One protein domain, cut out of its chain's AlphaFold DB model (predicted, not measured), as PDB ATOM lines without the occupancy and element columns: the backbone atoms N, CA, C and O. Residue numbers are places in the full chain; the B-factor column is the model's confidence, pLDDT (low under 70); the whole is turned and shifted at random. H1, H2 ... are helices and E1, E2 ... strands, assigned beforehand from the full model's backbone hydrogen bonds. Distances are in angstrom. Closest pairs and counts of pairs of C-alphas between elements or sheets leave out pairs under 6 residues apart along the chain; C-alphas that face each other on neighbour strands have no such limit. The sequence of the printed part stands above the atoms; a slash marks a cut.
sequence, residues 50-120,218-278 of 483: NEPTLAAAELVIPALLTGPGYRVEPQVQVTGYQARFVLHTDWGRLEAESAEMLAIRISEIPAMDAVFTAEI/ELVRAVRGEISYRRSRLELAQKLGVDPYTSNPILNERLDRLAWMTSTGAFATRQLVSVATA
ATOM      1  N   ASN A  50     222.610 212.019 238.272       83.69
ATOM      2  CA  ASN A  50     223.809 211.486 237.636       83.69
ATOM      3  C   ASN A  50     223.762 211.764 236.132       83.69
ATOM      4  O   ASN A  50     222.682 211.899 235.555       83.69
ATOM      5  N   GLU A  51     224.927 211.791 235.490       83.69
ATOM      6  CA  GLU A  51     224.997 211.926 234.036       83.69
ATOM      7  C   GLU A  51     224.362 210.700 233.348       83.69
ATOM      8  O   GLU A  51     224.694 209.556 233.687       83.69
ATOM      9  N   PRO A  52     223.418 210.907 232.413       88.00
ATOM     10  CA  PRO A  52     222.611 209.823 231.872       88.00
ATOM     11  C   PRO A  52     223.338 209.031 230.776       88.00
ATOM     12  O   PRO A  52     224.172 209.559 230.037       88.00
ATOM     13  N   THR A  53     222.941 207.771 230.606       91.88
ATOM     14  CA  THR A  53     223.081 207.063 229.328       91.88
ATOM     15  C   THR A  53     221.836 207.357 228.497       91.88
ATOM     16  O   THR A  53     220.718 207.164 228.977       91.88
ATOM     17  N   LEU A  54     222.013 207.846 227.274       91.50
ATOM     18  CA  LEU A  54     220.924 208.241 226.382       91.50
ATOM     19  C   LEU A  54     221.015 207.489 225.058       91.50
ATOM     20  O   LEU A  54     222.085 207.024 224.658       91.50
ATOM     21  N   ALA A  55     219.897 207.401 224.340       93.31
ATOM     22  CA  ALA A  55     219.946 206.956 222.957       93.31
ATOM     23  C   ALA A  55     220.665 208.010 222.099       93.31
ATOM     24  O   ALA A  55     220.365 209.198 222.196       93.31
ATOM     25  N   ALA A  56     221.565 207.587 221.207       91.38
ATOM     26  CA  ALA A  56     222.283 208.500 220.309       91.38
ATOM     27  C   ALA A  56     221.318 209.384 219.493       91.38
ATOM     28  O   ALA A  56     221.554 210.574 219.302       91.38
ATOM     29  N   ALA A  57     220.179 208.812 219.090       90.44
ATOM     30  CA  ALA A  57     219.116 209.494 218.351       90.44
ATOM     31  C   ALA A  57     218.412 210.622 219.130       90.44
ATOM     32  O   ALA A  57     217.709 211.425 218.524       90.44
ATOM     33  N   GLU A  58     218.575 210.696 220.454       88.94
ATOM     34  CA  GLU A  58     218.088 211.827 221.253       88.94
ATOM     35  C   GLU A  58     219.047 213.022 221.250       88.94
ATOM     36  O   GLU A  58     218.656 214.114 221.659       88.94
ATOM     37  N   LEU A  59     220.304 212.817 220.849       88.12
ATOM     38  CA  LEU A  59     221.365 213.820 220.943       88.12
ATOM     39  C   LEU A  59     221.788 214.365 219.586       88.12
ATOM     40  O   LEU A  59     222.220 215.509 219.510       88.12
ATOM     41  N   VAL A  60     221.642 213.590 218.514       88.88
ATOM     42  CA  VAL A  60     222.020 214.009 217.159       88.88
ATOM     43  C   VAL A  60     220.953 213.629 216.143       88.88
ATOM     44  O   VAL A  60     220.175 212.696 216.358       88.88
ATOM     45  N   ILE A  61     220.908 214.345 215.015       88.12
ATOM     46  CA  ILE A  61     219.989 213.997 213.925       88.12
ATOM     47  C   ILE A  61     220.245 212.573 213.392       88.12
ATOM     48  O   ILE A  61     221.395 212.128 213.338       88.12
ATOM     49  N   PRO A  62     219.204 211.875 212.894       85.38
ATOM     50  CA  PRO A  62     219.340 210.511 212.374       85.38
ATOM     51  C   PRO A  62     220.392 210.346 211.270       85.38
ATOM     52  O   PRO A  62     221.001 209.284 211.168       85.38
ATOM     53  N   ALA A  63     220.641 211.393 210.475       86.00
ATOM     54  CA  ALA A  63     221.642 211.380 209.408       86.00
ATOM     55  C   ALA A  63     223.077 211.152 209.919       86.00
ATOM     56  O   ALA A  63     223.914 210.671 209.165       86.00
ATOM     57  N   LEU A  64     223.365 211.451 211.191       87.75
ATOM     58  CA  LEU A  64     224.676 211.195 211.790       87.75
ATOM     59  C   LEU A  64     224.814 209.783 212.376       87.75
ATOM     60  O   LEU A  64     225.909 209.402 212.758       87.75
ATOM     61  N   LEU A  65     223.751 208.977 212.455       90.75
ATOM     62  CA  LEU A  65     223.810 207.680 213.144       90.75
ATOM     63  C   LEU A  65     224.305 206.534 212.256       90.75
ATOM     64  O   LEU A  65     224.822 205.531 212.750       90.75
ATOM     65  N   THR A  66     224.105 206.622 210.944       92.44
ATOM     66  CA  THR A  66     224.521 205.596 209.980       92.44
ATOM     67  C   THR A  66     224.679 206.230 208.607       92.44
ATOM     68  O   THR A  66     223.820 206.999 208.183       92.44
ATOM     69  N   GLY A  67     225.733 205.852 207.891       89.44
ATOM     70  CA  GLY A  67     225.972 206.280 206.519       89.44
ATOM     71  C   GLY A  67     226.932 205.332 205.796       89.44
ATOM     72  O   GLY A  67     227.240 204.254 206.309       89.44
ATOM     73  N   PRO A  68     227.383 205.689 204.584       86.81
ATOM     74  CA  PRO A  68     228.381 204.909 203.859       86.81
ATOM     75  C   PRO A  68     229.673 204.794 204.679       86.81
ATOM     76  O   PRO A  68     230.205 205.809 205.113       86.81
ATOM     77  N   GLY A  69     230.144 203.571 204.925       82.69
ATOM     78  CA  GLY A  69     231.410 203.317 205.621       82.69
ATOM     79  C   GLY A  69     231.399 203.508 207.142       82.69
ATOM     80  O   GLY A  69     232.460 203.407 207.759       82.69
ATOM     81  N   TYR A  70     230.239 203.770 207.773       92.88
ATOM     82  CA  TYR A  70     230.156 203.850 209.237       92.88
ATOM     83  C   TYR A  70     228.787 203.568 209.870       92.88
ATOM     84  O   TYR A  70     227.717 203.711 209.269       92.88
ATOM     85  N   ARG A  71     228.831 203.250 211.167       95.88
ATOM     86  CA  ARG A  71     227.674 203.154 212.063       95.88
ATOM     87  C   ARG A  71     228.025 203.628 213.472       95.88
ATOM     88  O   ARG A  71     229.044 203.222 214.021       95.88
ATOM     89  N   VAL A  72     227.151 204.425 214.080       95.44
ATOM     90  CA  VAL A  72     227.276 204.890 215.470       95.44
ATOM     91  C   VAL A  72     226.567 203.925 216.420       95.44
ATOM     92  O   VAL A  72     225.515 203.372 216.087       95.44
ATOM     93  N   GLU A  73     227.130 203.707 217.607       93.94
ATOM     94  CA  GLU A  73     226.468 202.919 218.647       93.94
ATOM     95  C   GLU A  73     225.150 203.572 219.109       93.94
ATOM     96  O   GLU A  73     225.058 204.793 219.231       93.94
ATOM     97  N   PRO A  74     224.096 202.776 219.374       93.62
ATOM     98  CA  PRO A  74     222.767 203.309 219.670       93.62
ATOM     99  C   PRO A  74     222.654 203.929 221.067       93.62
ATOM    100  O   PRO A  74     221.707 204.671 221.317       93.62
ATOM    101  N   GLN A  75     223.566 203.592 221.980       93.94
ATOM    102  CA  GLN A  75     223.594 204.074 223.359       93.94
ATOM    103  C   GLN A  75     224.861 204.885 223.583       93.94
ATOM    104  O   GLN A  75     225.942 204.482 223.161       93.94
ATOM    105  N   VAL A  76     224.711 206.021 224.251       92.88
ATOM    106  CA  VAL A  76     225.776 206.995 224.455       92.88
ATOM    107  C   VAL A  76     225.798 207.394 225.918       92.88
ATOM    108  O   VAL A  76     224.780 207.802 226.478       92.88
ATOM    109  N   GLN A  77     226.966 207.274 226.541       91.38
ATOM    110  CA  GLN A  77     227.175 207.760 227.897       91.38
ATOM    111  C   GLN A  77     227.537 209.242 227.850       91.38
ATOM    112  O   GLN A  77     228.489 209.631 227.169       91.38
ATOM    113  N   VAL A  78     226.816 210.058 228.615       86.44
ATOM    114  CA  VAL A  78     227.250 211.425 228.904       86.44
ATOM    115  C   VAL A  78     228.318 211.359 229.993       86.44
ATOM    116  O   VAL A  78     228.100 210.741 231.034       86.44
ATOM    117  N   THR A  79     229.485 211.941 229.726       82.62
ATOM    118  CA  THR A  79     230.581 212.089 230.689       82.62
ATOM    119  C   THR A  79     231.091 213.518 230.652       82.62
ATOM    120  O   THR A  79     231.514 214.003 229.605       82.62
ATOM    121  N   GLY A  80     231.076 214.207 231.790       81.31
ATOM    122  CA  GLY A  80     231.471 215.610 231.842       81.31
ATOM    123  C   GLY A  80     230.629 216.491 230.930       81.31
ATOM    124  O   GLY A  80     231.180 217.356 230.252       81.31
ATOM    125  N   TYR A  81     229.320 216.240 230.898       88.25
ATOM    126  CA  TYR A  81     228.317 216.948 230.097       88.25
ATOM    127  C   TYR A  81     228.474 216.802 228.571       88.25
ATOM    128  O   TYR A  81     227.639 217.312 227.824       88.25
ATOM    129  N   GLN A  82     229.492 216.072 228.103       88.62
ATOM    130  CA  GLN A  82     229.684 215.717 226.698       88.62
ATOM    131  C   GLN A  82     229.266 214.271 226.448       88.62
ATOM    132  O   GLN A  82     229.469 213.383 227.278       88.62
ATOM    133  N   ALA A  83     228.669 214.026 225.292       90.81
ATOM    134  CA  ALA A  83     228.226 212.710 224.880       90.81
ATOM    135  C   ALA A  83     229.379 211.964 224.190       90.81
ATOM    136  O   ALA A  83     229.946 212.446 223.211       90.81
ATOM    137  N   ARG A  84     229.743 210.779 224.700       92.19
ATOM    138  CA  ARG A  84     230.819 209.956 224.128       92.19
ATOM    139  C   ARG A  84     230.261 208.963 223.115       92.19
ATOM    140  O   ARG A  84     229.768 207.896 223.481       92.19
ATOM    141  N   PHE A  85     230.366 209.308 221.841       93.06
ATOM    142  CA  PHE A  85     229.956 208.453 220.739       93.06
ATOM    143  C   PHE A  85     231.062 207.473 220.357       93.06
ATOM    144  O   PHE A  85     232.248 207.812 220.330       93.06
ATOM    145  N   VAL A  86     230.653 206.261 219.997       93.00
ATOM    146  CA  VAL A  86     231.523 205.246 219.407       93.00
ATOM    147  C   VAL A  86     231.048 204.991 217.984       93.00
ATOM    148  O   VAL A  86     229.882 204.656 217.762       93.00
ATOM    149  N   LEU A  87     231.952 205.168 217.024       91.81
ATOM    150  CA  LEU A  87     231.711 204.925 215.611       91.81
ATOM    151  C   LEU A  87     232.476 203.676 215.182       91.81
ATOM    152  O   LEU A  87     233.681 203.556 215.403       91.81
ATOM    153  N   HIS A  88     231.781 202.771 214.509       91.31
ATOM    154  CA  HIS A  88     232.379 201.655 213.793       91.31
ATOM    155  C   HIS A  88     232.508 202.061 212.334       91.31
ATOM    156  O   HIS A  88     231.489 202.313 211.693       91.31
ATOM    157  N   THR A  89     233.737 202.157 211.834       90.81
ATOM    158  CA  THR A  89     234.030 202.475 210.430       90.81
ATOM    159  C   THR A  89     234.675 201.283 209.735       90.81
ATOM    160  O   THR A  89     235.200 200.387 210.405       90.81
ATOM    161  N   ASP A  90     234.709 201.294 208.406       85.56
ATOM    162  CA  ASP A  90     235.366 200.243 207.615       85.56
ATOM    163  C   ASP A  90     236.885 200.143 207.881       85.56
ATOM    164  O   ASP A  90     237.501 199.109 207.614       85.56
ATOM    165  N   TRP A  91     237.491 201.183 208.469       83.00
ATOM    166  CA  TRP A  91     238.926 201.249 208.790       83.00
ATOM    167  C   TRP A  91     239.240 201.068 210.273       83.00
ATOM    168  O   TRP A  91     240.409 201.058 210.655       83.00
ATOM    169  N   GLY A  92     238.218 200.933 211.118       83.00
ATOM    170  CA  GLY A  92     238.390 200.746 212.553       83.00
ATOM    171  C   GLY A  92     237.379 201.502 213.404       83.00
ATOM    172  O   GLY A  92     236.496 202.215 212.920       83.00
ATOM    173  N   ARG A  93     237.512 201.326 214.716       87.69
ATOM    174  CA  ARG A  93     236.690 202.013 215.708       87.69
ATOM    175  C   ARG A  93     237.246 203.412 215.971       87.69
ATOM    176  O   ARG A  93     238.438 203.559 216.229       87.69
ATOM    177  N   LEU A  94     236.367 204.406 215.967       85.56
ATOM    178  CA  LEU A  94     236.659 205.779 216.365       85.56
ATOM    179  C   LEU A  94     235.799 206.166 217.565       85.56
ATOM    180  O   LEU A  94     234.667 205.705 217.719       85.56
ATOM    181  N   GLU A  95     236.340 207.036 218.407       88.06
ATOM    182  CA  GLU A  95     235.601 207.655 219.499       88.06
ATOM    183  C   GLU A  95     235.486 209.157 219.251       88.06
ATOM    184  O   GLU A  95     236.413 209.798 218.746       88.06
ATOM    185  N   ALA A  96     234.322 209.705 219.586       90.31
ATOM    186  CA  ALA A  96     234.019 211.116 219.462       90.31
ATOM    187  C   ALA A  96     233.396 211.618 220.765       90.31
ATOM    188  O   ALA A  96     232.281 211.250 221.128       90.31
ATOM    189  N   GLU A  97     234.137 212.460 221.474       86.62
ATOM    190  CA  GLU A  97     233.762 213.003 222.783       86.62
ATOM    191  C   GLU A  97     233.057 214.358 222.656       86.62
ATOM    192  O   GLU A  97     233.500 215.370 223.193       86.62
ATOM    193  N   SER A  98     231.988 214.360 221.869       90.25
ATOM    194  CA  SER A  98     230.887 215.328 221.839       90.25
ATOM    195  C   SER A  98     230.081 215.109 220.559       90.25
ATOM    196  O   SER A  98     230.539 214.431 219.628       90.25
ATOM    197  N   ALA A  99     228.906 215.731 220.448       91.12
ATOM    198  CA  ALA A  99     228.179 215.770 219.179       91.12
ATOM    199  C   ALA A  99     228.968 216.516 218.086       91.12
ATOM    200  O   ALA A  99     228.863 216.172 216.909       91.12
ATOM    201  N   GLU A 100     229.790 217.501 218.468       89.69
ATOM    202  CA  GLU A 100     230.694 218.209 217.550       89.69
ATOM    203  C   GLU A 100     231.727 217.256 216.997       89.69
ATOM    204  O   GLU A 100     231.750 217.035 215.790       89.69
ATOM    205  N   MET A 101     232.494 216.601 217.867       90.81
ATOM    206  CA  MET A 101     233.504 215.644 217.435       90.81
ATOM    207  C   MET A 101     232.899 214.520 216.596       90.81
ATOM    208  O   MET A 101     233.551 214.056 215.665       90.81
ATOM    209  N   LEU A 102     231.653 214.111 216.861       92.75
ATOM    210  CA  LEU A 102     230.966 213.119 216.038       92.75
ATOM    211  C   LEU A 102     230.789 213.618 214.601       92.75
ATOM    212  O   LEU A 102     231.121 212.897 213.661       92.75
ATOM    213  N   ALA A 103     230.291 214.844 214.431       90.38
ATOM    214  CA  ALA A 103     230.119 215.453 213.117       90.38
ATOM    215  C   ALA A 103     231.461 215.588 212.374       90.38
ATOM    216  O   ALA A 103     231.521 215.278 211.185       90.38
ATOM    217  N   ILE A 104     232.540 215.948 213.084       89.38
ATOM    218  CA  ILE A 104     233.905 215.995 212.530       89.38
ATOM    219  C   ILE A 104     234.354 214.610 212.056       89.38
ATOM    220  O   ILE A 104     234.789 214.452 210.920       89.38
ATOM    221  N   ARG A 105     234.216 213.570 212.890       91.88
ATOM    222  CA  ARG A 105     234.618 212.208 212.496       91.88
ATOM    223  C   ARG A 105     233.842 211.696 211.297       91.88
ATOM    224  O   ARG A 105     234.410 210.992 210.472       91.88
ATOM    225  N   ILE A 106     232.566 212.053 211.187       91.06
ATOM    226  CA  ILE A 106     231.739 211.661 210.047       91.06
ATOM    227  C   ILE A 106     232.149 212.410 208.777       91.06
ATOM    228  O   ILE A 106     232.207 211.794 207.713       91.06
ATOM    229  N   SER A 107     232.478 213.704 208.861       88.56
ATOM    230  CA  SER A 107     232.914 214.479 207.688       88.56
ATOM    231  C   SER A 107     234.266 214.016 207.130       88.56
ATOM    232  O   SER A 107     234.546 214.216 205.951       88.56
ATOM    233  N   GLU A 108     235.073 213.331 207.941       91.00
ATOM    234  CA  GLU A 108     236.367 212.757 207.557       91.00
ATOM    235  C   GLU A 108     236.260 211.409 206.824       91.00
ATOM    236  O   GLU A 108     237.216 210.992 206.169       91.00
ATOM    237  N   ILE A 109     235.116 210.721 206.890       90.75
ATOM    238  CA  ILE A 109     234.936 209.378 206.310       90.75
ATOM    239  C   ILE A 109     235.188 209.336 204.798       90.75
ATOM    240  O   ILE A 109     235.970 208.491 204.361       90.75
ATOM    241  N   PRO A 110     234.644 210.257 203.979       88.06
ATOM    242  CA  PRO A 110     234.930 210.248 202.546       88.06
ATOM    243  C   PRO A 110     236.419 210.467 202.239       88.06
ATOM    244  O   PRO A 110     236.947 209.940 201.259       88.06
ATOM    245  N   ALA A 111     237.127 211.223 203.083       88.62
ATOM    246  CA  ALA A 111     238.569 211.380 202.950       88.62
ATOM    247  C   ALA A 111     239.307 210.084 203.294       88.62
ATOM    248  O   ALA A 111     240.260 209.740 202.594       88.62
ATOM    249  N   MET A 112     238.853 209.350 204.317       87.44
ATOM    250  CA  MET A 112     239.359 208.015 204.647       87.44
ATOM    251  C   MET A 112     239.188 207.057 203.459       87.44
ATOM    252  O   MET A 112     240.178 206.462 203.033       87.44
ATOM    253  N   ASP A 113     238.001 206.994 202.847       86.00
ATOM    254  CA  ASP A 113     237.768 206.232 201.608       86.00
ATOM    255  C   ASP A 113     238.829 206.565 200.548       86.00
ATOM    256  O   ASP A 113     239.541 205.688 200.056       86.00
ATOM    257  N   ALA A 114     239.027 207.850 200.249       84.38
ATOM    258  CA  ALA A 114     239.966 208.271 199.214       84.38
ATOM    259  C   ALA A 114     241.426 207.885 199.498       84.38
ATOM    260  O   ALA A 114     242.145 207.479 198.579       84.38
ATOM    261  N   VAL A 115     241.883 207.991 200.749       82.62
ATOM    262  CA  VAL A 115     243.282 207.688 201.102       82.62
ATOM    263  C   VAL A 115     243.555 206.199 201.306       82.62
ATOM    264  O   VAL A 115     244.716 205.787 201.189       82.62
ATOM    265  N   PHE A 116     242.541 205.391 201.620       80.75
ATOM    266  CA  PHE A 116     242.684 203.944 201.813       80.75
ATOM    267  C   PHE A 116     242.383 203.136 200.548       80.75
ATOM    268  O   PHE A 116     242.988 202.083 200.361       80.75
ATOM    269  N   THR A 117     241.532 203.631 199.646       72.12
ATOM    270  CA  THR A 117     241.285 202.991 198.343       72.12
ATOM    271  C   THR A 117     242.389 203.281 197.325       72.12
ATOM    272  O   THR A 117     242.580 202.500 196.392       72.12
ATOM    273  N   ALA A 118     243.157 204.363 197.487       63.75
ATOM    274  CA  ALA A 118     244.287 204.641 196.607       63.75
ATOM    275  C   ALA A 118     245.342 203.519 196.680       63.75
ATOM    276  O   ALA A 118     246.005 203.326 197.704       63.75
ATOM    277  N   GLU A 119     245.494 202.778 195.577       53.34
ATOM    278  CA  GLU A 119     246.415 201.648 195.460       53.34
ATOM    279  C   GLU A 119     247.870 202.087 195.693       53.34
ATOM    280  O   GLU A 119     248.516 202.697 194.841       53.34
ATOM    281  N   ILE A 120     248.427 201.725 196.849       52.62
ATOM    282  CA  ILE A 120     249.858 201.904 197.159       52.62
ATOM    283  C   ILE A 120     250.707 200.859 196.408       52.62
ATOM    284  O   ILE A 120     251.894 201.048 196.137       52.62
ATOM    285  N   GLU A 218     273.801 218.783 205.148       40.56
ATOM    286  CA  GLU A 218     272.908 217.919 205.937       40.56
ATOM    287  C   GLU A 218     271.800 218.719 206.613       40.56
ATOM    288  O   GLU A 218     270.635 218.355 206.488       40.56
ATOM    289  N   LEU A 219     272.142 219.869 207.202       37.09
ATOM    290  CA  LEU A 219     271.165 220.815 207.746       37.09
ATOM    291  C   LEU A 219     270.189 221.296 206.659       37.09
ATOM    292  O   LEU A 219     268.980 221.265 206.853       37.09
ATOM    293  N   VAL A 220     270.697 221.658 205.474       46.75
ATOM    294  CA  VAL A 220     269.859 222.078 204.335       46.75
ATOM    295  C   VAL A 220     268.954 220.948 203.828       46.75
ATOM    296  O   VAL A 220     267.827 221.221 203.423       46.75
ATOM    297  N   ARG A 221     269.403 219.683 203.846       53.31
ATOM    298  CA  ARG A 221     268.564 218.534 203.459       53.31
ATOM    299  C   ARG A 221     267.466 218.250 204.481       53.31
ATOM    300  O   ARG A 221     266.338 218.020 204.063       53.31
ATOM    301  N   ALA A 222     267.780 218.304 205.775       47.78
ATOM    302  CA  ALA A 222     266.803 218.107 206.845       47.78
ATOM    303  C   ALA A 222     265.717 219.197 206.814       47.78
ATOM    304  O   ALA A 222     264.535 218.879 206.754       47.78
ATOM    305  N   VAL A 223     266.120 220.471 206.719       55.38
ATOM    306  CA  VAL A 223     265.192 221.609 206.590       55.38
ATOM    307  C   VAL A 223     264.340 221.498 205.321       55.38
ATOM    308  O   VAL A 223     263.135 221.729 205.357       55.38
ATOM    309  N   ARG A 224     264.933 221.099 204.185       59.34
ATOM    310  CA  ARG A 224     264.178 220.899 202.937       59.34
ATOM    311  C   ARG A 224     263.162 219.755 203.051       59.34
ATOM    312  O   ARG A 224     262.091 219.885 202.468       59.34
ATOM    313  N   GLY A 225     263.496 218.676 203.762       60.78
ATOM    314  CA  GLY A 225     262.611 217.528 203.989       60.78
ATOM    315  C   GLY A 225     261.392 217.868 204.848       60.78
ATOM    316  O   GLY A 225     260.284 217.463 204.512       60.78
ATOM    317  N   GLU A 226     261.580 218.673 205.894       63.81
ATOM    318  CA  GLU A 226     260.490 219.133 206.764       63.81
ATOM    319  C   GLU A 226     259.517 220.061 206.017       63.81
ATOM    320  O   GLU A 226     258.298 219.884 206.042       63.81
ATOM    321  N   ILE A 227     260.055 221.012 205.247       71.31
ATOM    322  CA  ILE A 227     259.246 221.936 204.440       71.31
ATOM    323  C   ILE A 227     258.462 221.181 203.355       71.31
ATOM    324  O   ILE A 227     257.287 221.478 203.117       71.31
ATOM    325  N   SER A 228     259.087 220.211 202.673       77.69
ATOM    326  CA  SER A 228     258.408 219.436 201.628       77.69
ATOM    327  C   SER A 228     257.348 218.503 202.202       77.69
ATOM    328  O   SER A 228     256.276 218.375 201.606       77.69
ATOM    329  N   TYR A 229     257.610 217.896 203.360       82.81
ATOM    330  CA  TYR A 229     256.640 217.110 204.114       82.81
ATOM    331  C   TYR A 229     255.390 217.924 204.438       82.81
ATOM    332  O   TYR A 229     254.288 217.574 204.013       82.81
ATOM    333  N   ARG A 230     255.576 219.064 205.102       81.44
ATOM    334  CA  ARG A 230     254.484 219.935 205.533       81.44
ATOM    335  C   ARG A 230     253.635 220.416 204.363       81.44
ATOM    336  O   ARG A 230     252.414 220.293 204.391       81.44
ATOM    337  N   ARG A 231     254.278 220.899 203.295       84.19
ATOM    338  CA  ARG A 231     253.576 221.335 202.078       84.19
ATOM    339  C   ARG A 231     252.757 220.203 201.458       84.19
ATOM    340  O   ARG A 231     251.639 220.440 201.015       84.19
ATOM    341  N   SER A 232     253.303 218.986 201.455       87.19
ATOM    342  CA  SER A 232     252.597 217.806 200.950       87.19
ATOM    343  C   SER A 232     251.381 217.475 201.811       87.19
ATOM    344  O   SER A 232     250.321 217.182 201.268       87.19
ATOM    345  N   ARG A 233     251.495 217.574 203.143       89.50
ATOM    346  CA  ARG A 233     250.368 217.358 204.059       89.50
ATOM    347  C   ARG A 233     249.242 218.370 203.835       89.50
ATOM    348  O   ARG A 233     248.093 217.956 203.722       89.50
ATOM    349  N   LEU A 234     249.560 219.661 203.706       87.94
ATOM    350  CA  LEU A 234     248.566 220.705 203.415       87.94
ATOM    351  C   LEU A 234     247.885 220.487 202.055       87.94
ATOM    352  O   LEU A 234     246.666 220.592 201.954       87.94
ATOM    353  N   GLU A 235     248.648 220.125 201.018       86.44
ATOM    354  CA  GLU A 235     248.092 219.824 199.690       86.44
ATOM    355  C   GLU A 235     247.150 218.609 199.725       86.44
ATOM    356  O   GLU A 235     246.097 218.613 199.086       86.44
ATOM    357  N   LEU A 236     247.521 217.568 200.475       88.06
ATOM    358  CA  LEU A 236     246.689 216.385 200.681       88.06
ATOM    359  C   LEU A 236     245.391 216.741 201.409       88.06
ATOM    360  O   LEU A 236     244.316 216.403 200.921       88.06
ATOM    361  N   ALA A 237     245.488 217.457 202.529       89.56
ATOM    362  CA  ALA A 237     244.336 217.893 203.311       89.56
ATOM    363  C   ALA A 237     243.380 218.764 202.478       89.56
ATOM    364  O   ALA A 237     242.177 218.506 202.453       89.56
ATOM    365  N   GLN A 238     243.922 219.706 201.697       87.88
ATOM    366  CA  GLN A 238     243.149 220.542 200.777       87.88
ATOM    367  C   GLN A 238     242.393 219.714 199.729       87.88
ATOM    368  O   GLN A 238     241.226 219.978 199.461       87.88
ATOM    369  N   LYS A 239     243.041 218.710 199.124       85.44
ATOM    370  CA  LYS A 239     242.409 217.840 198.114       85.44
ATOM    371  C   LYS A 239     241.306 216.952 198.677       85.44
ATOM    372  O   LYS A 239     240.429 216.534 197.925       85.44
ATOM    373  N   LEU A 240     241.396 216.629 199.962       86.50
ATOM    374  CA  LEU A 240     240.458 215.767 200.675       86.50
ATOM    375  C   LEU A 240     239.348 216.563 201.382       86.50
ATOM    376  O   LEU A 240     238.371 215.967 201.830       86.50
ATOM    377  N   GLY A 241     239.487 217.890 201.482       87.00
ATOM    378  CA  GLY A 241     238.550 218.758 202.195       87.00
ATOM    379  C   GLY A 241     238.527 218.503 203.704       87.00
ATOM    380  O   GLY A 241     237.469 218.594 204.318       87.00
ATOM    381  N   VAL A 242     239.672 218.152 204.301       89.44
ATOM    382  CA  VAL A 242     239.803 217.863 205.744       89.44
ATOM    383  C   VAL A 242     240.757 218.832 206.426       89.44
ATOM    384  O   VAL A 242     241.631 219.413 205.782       89.44
ATOM    385  N   ASP A 243     240.611 218.975 207.742       89.62
ATOM    386  CA  ASP A 243     241.535 219.768 208.550       89.62
ATOM    387  C   ASP A 243     242.941 219.122 208.528       89.62
ATOM    388  O   ASP A 243     243.087 217.959 208.926       89.62
ATOM    389  N   PRO A 244     243.999 219.838 208.095       90.12
ATOM    390  CA  PRO A 244     245.367 219.324 208.133       90.12
ATOM    391  C   PRO A 244     245.873 219.015 209.547       90.12
ATOM    392  O   PRO A 244     246.882 218.320 209.676       90.12
ATOM    393  N   TYR A 245     245.200 219.489 210.594       90.12
ATOM    394  CA  TYR A 245     245.505 219.216 211.999       90.12
ATOM    395  C   TYR A 245     244.453 218.325 212.668       90.12
ATOM    396  O   TYR A 245     244.304 218.363 213.889       90.12
ATOM    397  N   THR A 246     243.730 217.514 211.885       90.06
ATOM    398  CA  THR A 246     242.772 216.537 212.416       90.06
ATOM    399  C   THR A 246     243.388 215.642 213.497       90.06
ATOM    400  O   THR A 246     244.474 215.083 213.340       90.06
ATOM    401  N   SER A 247     242.640 215.448 214.581       88.06
ATOM    402  CA  SER A 247     242.948 214.504 215.656       88.06
ATOM    403  C   SER A 247     242.416 213.089 215.414       88.06
ATOM    404  O   SER A 247     242.441 212.258 216.321       88.06
ATOM    405  N   ASN A 248     241.890 212.790 214.223       89.56
ATOM    406  CA  ASN A 248     241.447 211.443 213.884       89.56
ATOM    407  C   ASN A 248     242.669 210.532 213.785       89.56
ATOM    408  O   ASN A 248     243.455 210.705 212.856       89.56
ATOM    409  N   PRO A 249     242.848 209.549 214.681       85.88
ATOM    410  CA  PRO A 249     244.089 208.783 214.738       85.88
ATOM    411  C   PRO A 249     244.351 208.002 213.444       85.88
ATOM    412  O   PRO A 249     245.493 207.909 213.000       85.88
ATOM    413  N   ILE A 250     243.295 207.492 212.801       85.19
ATOM    414  CA  ILE A 250     243.400 206.684 211.583       85.19
ATOM    415  C   ILE A 250     243.760 207.572 210.387       85.19
ATOM    416  O   ILE A 250     244.691 207.274 209.633       85.19
ATOM    417  N   LEU A 251     243.026 208.674 210.206       86.38
ATOM    418  CA  LEU A 251     243.259 209.591 209.093       86.38
ATOM    419  C   LEU A 251     244.582 210.348 209.266       86.38
ATOM    420  O   LEU A 251     245.332 210.466 208.302       86.38
ATOM    421  N   ASN A 252     244.903 210.798 210.480       87.56
ATOM    422  CA  ASN A 252     246.121 211.543 210.781       87.56
ATOM    423  C   ASN A 252     247.379 210.746 210.405       87.56
ATOM    424  O   ASN A 252     248.183 211.213 209.598       87.56
ATOM    425  N   GLU A 253     247.486 209.503 210.883       81.44
ATOM    426  CA  GLU A 253     248.618 208.617 210.585       81.44
ATOM    427  C   GLU A 253     248.714 208.311 209.078       81.44
ATOM    428  O   GLU A 253     249.791 208.147 208.492       81.44
ATOM    429  N   ARG A 254     247.565 208.209 208.402       85.50
ATOM    430  CA  ARG A 254     247.521 207.981 206.958       85.50
ATOM    431  C   ARG A 254     247.975 209.208 206.167       85.50
ATOM    432  O   ARG A 254     248.748 209.039 205.220       85.50
ATOM    433  N   LEU A 255     247.549 210.404 206.564       86.81
ATOM    434  CA  LEU A 255     247.988 211.675 205.988       86.81
ATOM    435  C   LEU A 255     249.493 211.878 206.180       86.81
ATOM    436  O   LEU A 255     250.168 212.202 205.207       86.81
ATOM    437  N   ASP A 256     250.028 211.605 207.374       84.75
ATOM    438  CA  ASP A 256     251.466 211.702 207.661       84.75
ATOM    439  C   ASP A 256     252.279 210.786 206.739       84.75
ATOM    440  O   ASP A 256     253.201 211.224 206.046       84.75
ATOM    441  N   ARG A 257     251.885 209.512 206.624       79.56
ATOM    442  CA  ARG A 257     252.560 208.566 205.721       79.56
ATOM    443  C   ARG A 257     252.526 209.026 204.266       79.56
ATOM    444  O   ARG A 257     253.551 208.969 203.587       79.56
ATOM    445  N   LEU A 258     251.372 209.471 203.765       83.69
ATOM    446  CA  LEU A 258     251.241 209.924 202.376       83.69
ATOM    447  C   LEU A 258     252.016 211.219 202.121       83.69
ATOM    448  O   LEU A 258     252.646 211.354 201.068       83.69
ATOM    449  N   ALA A 259     252.026 212.142 203.080       86.12
ATOM    450  CA  ALA A 259     252.797 213.374 203.008       86.12
ATOM    451  C   ALA A 259     254.300 213.081 202.954       86.12
ATOM    452  O   ALA A 259     255.001 213.628 202.102       86.12
ATOM    453  N   TRP A 260     254.786 212.155 203.783       80.25
ATOM    454  CA  TRP A 260     256.182 211.715 203.773       80.25
ATOM    455  C   TRP A 260     256.567 210.990 202.476       80.25
ATOM    456  O   TRP A 260     257.619 211.251 201.887       80.25
ATOM    457  N   MET A 261     255.702 210.121 201.954       77.00
ATOM    458  CA  MET A 261     255.960 209.472 200.663       77.00
ATOM    459  C   MET A 261     255.953 210.477 199.502       77.00
ATOM    460  O   MET A 261     256.738 210.352 198.565       77.00
ATOM    461  N   THR A 262     255.106 211.504 199.564       77.81
ATOM    462  CA  THR A 262     255.087 212.584 198.565       77.81
ATOM    463  C   THR A 262     256.356 213.428 198.648       77.81
ATOM    464  O   THR A 262     256.981 213.717 197.627       77.81
ATOM    465  N   SER A 263     256.789 213.775 199.861       78.06
ATOM    466  CA  SER A 263     257.963 214.618 200.091       78.06
ATOM    467  C   SER A 263     259.275 213.951 199.667       78.06
ATOM    468  O   SER A 263     260.207 214.639 199.245       78.06
ATOM    469  N   THR A 264     259.325 212.617 199.726       73.88
ATOM    470  CA  THR A 264     260.434 211.779 199.242       73.88
ATOM    471  C   THR A 264     260.337 211.441 197.747       73.88
ATOM    472  O   THR A 264     261.283 210.893 197.184       73.88
ATOM    473  N   GLY A 265     259.230 211.794 197.083       73.06
ATOM    474  CA  GLY A 265     258.976 211.516 195.666       73.06
ATOM    475  C   GLY A 265     258.508 210.087 195.363       73.06
ATOM    476  O   GLY A 265     258.397 209.721 194.195       73.06
ATOM    477  N   ALA A 266     258.224 209.282 196.390       69.94
ATOM    478  CA  ALA A 266     257.741 207.908 196.262       69.94
ATOM    479  C   ALA A 266     256.239 207.813 195.927       69.94
ATOM    480  O   ALA A 266     255.782 206.775 195.449       69.94
ATOM    481  N   PHE A 267     255.471 208.882 196.160       72.19
ATOM    482  CA  PHE A 267     254.027 208.933 195.920       72.19
ATOM    483  C   PHE A 267     253.609 210.241 195.240       72.19
ATOM    484  O   PHE A 267     254.145 211.305 195.543       72.19
ATOM    485  N   ALA A 268     252.637 210.175 194.326       73.62
ATOM    486  CA  ALA A 268     252.114 211.352 193.641       73.62
ATOM    487  C   ALA A 268     250.680 211.644 194.096       73.62
ATOM    488  O   ALA A 268     249.771 210.853 193.862       73.62
ATOM    489  N   THR A 269     250.438 212.846 194.621       71.44
ATOM    490  CA  THR A 269     249.112 213.291 195.097       71.44
ATOM    491  C   THR A 269     248.012 213.263 194.026       71.44
ATOM    492  O   THR A 269     246.836 213.321 194.362       71.44
ATOM    493  N   ARG A 270     248.363 213.179 192.733       73.38
ATOM    494  CA  ARG A 270     247.415 213.022 191.608       73.38
ATOM    495  C   ARG A 270     246.728 211.653 191.559       73.38
ATOM    496  O   ARG A 270     245.771 211.499 190.815       73.38
ATOM    497  N   GLN A 271     247.238 210.670 192.297       71.06
ATOM    498  CA  GLN A 271     246.657 209.326 192.372       71.06
ATOM    499  C   GLN A 271     245.515 209.234 193.384       71.06
ATOM    500  O   GLN A 271     244.764 208.265 193.362       71.06
ATOM    501  N   LEU A 272     245.376 210.231 194.260       69.81
ATOM    502  CA  LEU A 272     244.224 210.339 195.142       69.81
ATOM    503  C   LEU A 272     243.045 210.894 194.353       69.81
ATOM    504  O   LEU A 272     243.160 211.926 193.687       69.81
ATOM    505  N   VAL A 273     241.913 210.199 194.437       65.81
ATOM    506  CA  VAL A 273     240.651 210.678 193.879       65.81
ATOM    507  C   VAL A 273     240.247 211.935 194.645       65.81
ATOM    508  O   VAL A 273     240.174 211.915 195.872       65.81
ATOM    509  N   SER A 274     239.986 213.029 193.928       62.38
ATOM    510  CA  SER A 274     239.367 214.209 194.528       62.38
ATOM    511  C   SER A 274     237.947 213.842 194.940       62.38
ATOM    512  O   SER A 274     237.103 213.581 194.076       62.38
ATOM    513  N   VAL A 275     237.682 213.807 196.240       63.78
ATOM    514  CA  VAL A 275     236.316 213.663 196.735       63.78
ATOM    515  C   VAL A 275     235.671 215.036 196.656       63.78
ATOM    516  O   VAL A 275     236.271 216.025 197.065       63.78
ATOM    517  N   ALA A 276     234.467 215.118 196.094       57.03
ATOM    518  CA  ALA A 276     233.684 216.349 196.086       57.03
ATOM    519  C   ALA A 276     233.097 216.608 197.487       57.03
ATOM    520  O   ALA A 276     231.883 216.570 197.678       57.03
ATOM    521  N   THR A 277     233.965 216.802 198.478       59.38
ATOM    522  CA  THR A 277     233.598 217.308 199.796       59.38
ATOM    523  C   THR A 277     233.591 218.832 199.745       59.38
ATOM    524  O   THR A 277     234.400 219.457 199.055       59.38
ATOM    525  N   ALA A 278     232.646 219.451 200.451       66.81
ATOM    526  CA  ALA A 278     232.792 220.855 200.801       66.81
ATOM    527  C   ALA A 278     234.092 221.027 201.612       66.81
ATOM    528  O   ALA A 278     234.481 220.106 202.335       66.81
TER     529      ALA A 278
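AT A GLANCE: This is residues 50 to 120 and 218 to 278 of the 483 residues of an uncharacterized protein of Lysobacter sp. Alg18-2.2 (UniProt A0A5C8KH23). Two parts sit end to end: a small antiparallel sheet, E1 to E5, with H1 over E4 and E5, and a helical part where H3 and H4 pack on each other at a steep tilt, with H2 between the two parts. Residues 218 to 223 of H3 stick out at the far end. The printed part has 132 residues, ordered E1 E2 E3 E4 E5 H1 H2 H3 H4, class mixed, helices and strands. It is only just loose, close to compact, with a radius of gyration of the C-alphas of 17.4 A and spans of 59 by 29 by 23 A.

IN THESE COORDINATES: E1, residues 53 to 55, begins at C-alpha 53 (223.081, 207.063, 229.328). E2 is residues 70 to 72, E3 75 to 79, E4 82 to 89, 21.4 A long, and E5 92 to 97, 16.6 A. H1 is residues 99 to 107, H2 109 to 117, H3 218 to 240, 32.9 A, and H4 249 to 263, 21.0 A, ending at C-alpha 263 (257.963, 214.618, 200.091).

HOW THE PARTS SIT: The sheet is branched: E2 and E3 lie on one side of E4, E5 on the other. E1 is the antiparallel neighbour of E3, N 54 to O 76 2.9 A. E3, E4 and E5 form a meander, each strand the antiparallel neighbour of the one before, with N 84 to O 77 3.0 A and N 85 to O 96 2.8 A. E2 pairs with E4, N 71 to O 88 2.9 A. H1 is on the sheet at a height of 8.3 A; the closest C-alphas to E5 are Ala 96 and Leu 102, 5.0 A. H3 and H4 touch, C-alphas of Arg 233 and Ala 259 4.8 A apart, at a steep tilt of 55 degrees, opposite ways. H4 touches H2 with residues 251 to 255 alone, Met 112 and Leu 251 being closest at 6.1 A between C-alphas. In H1 to H4 every O i to N i+4 pair is within hydrogen-bond range.

THE WHOLE: The C-alphas of Asn 50 and Glu 218, the two farthest apart, are 58.8 A apart. Residues 121 to 217 are not printed; C-alphas 120 and 218 are 29.4 A apart across the cut. The link E1 to E2 is long. Confidence is under 70 at residues 118 to 120, 218 to 226, 266 and 272 to 278.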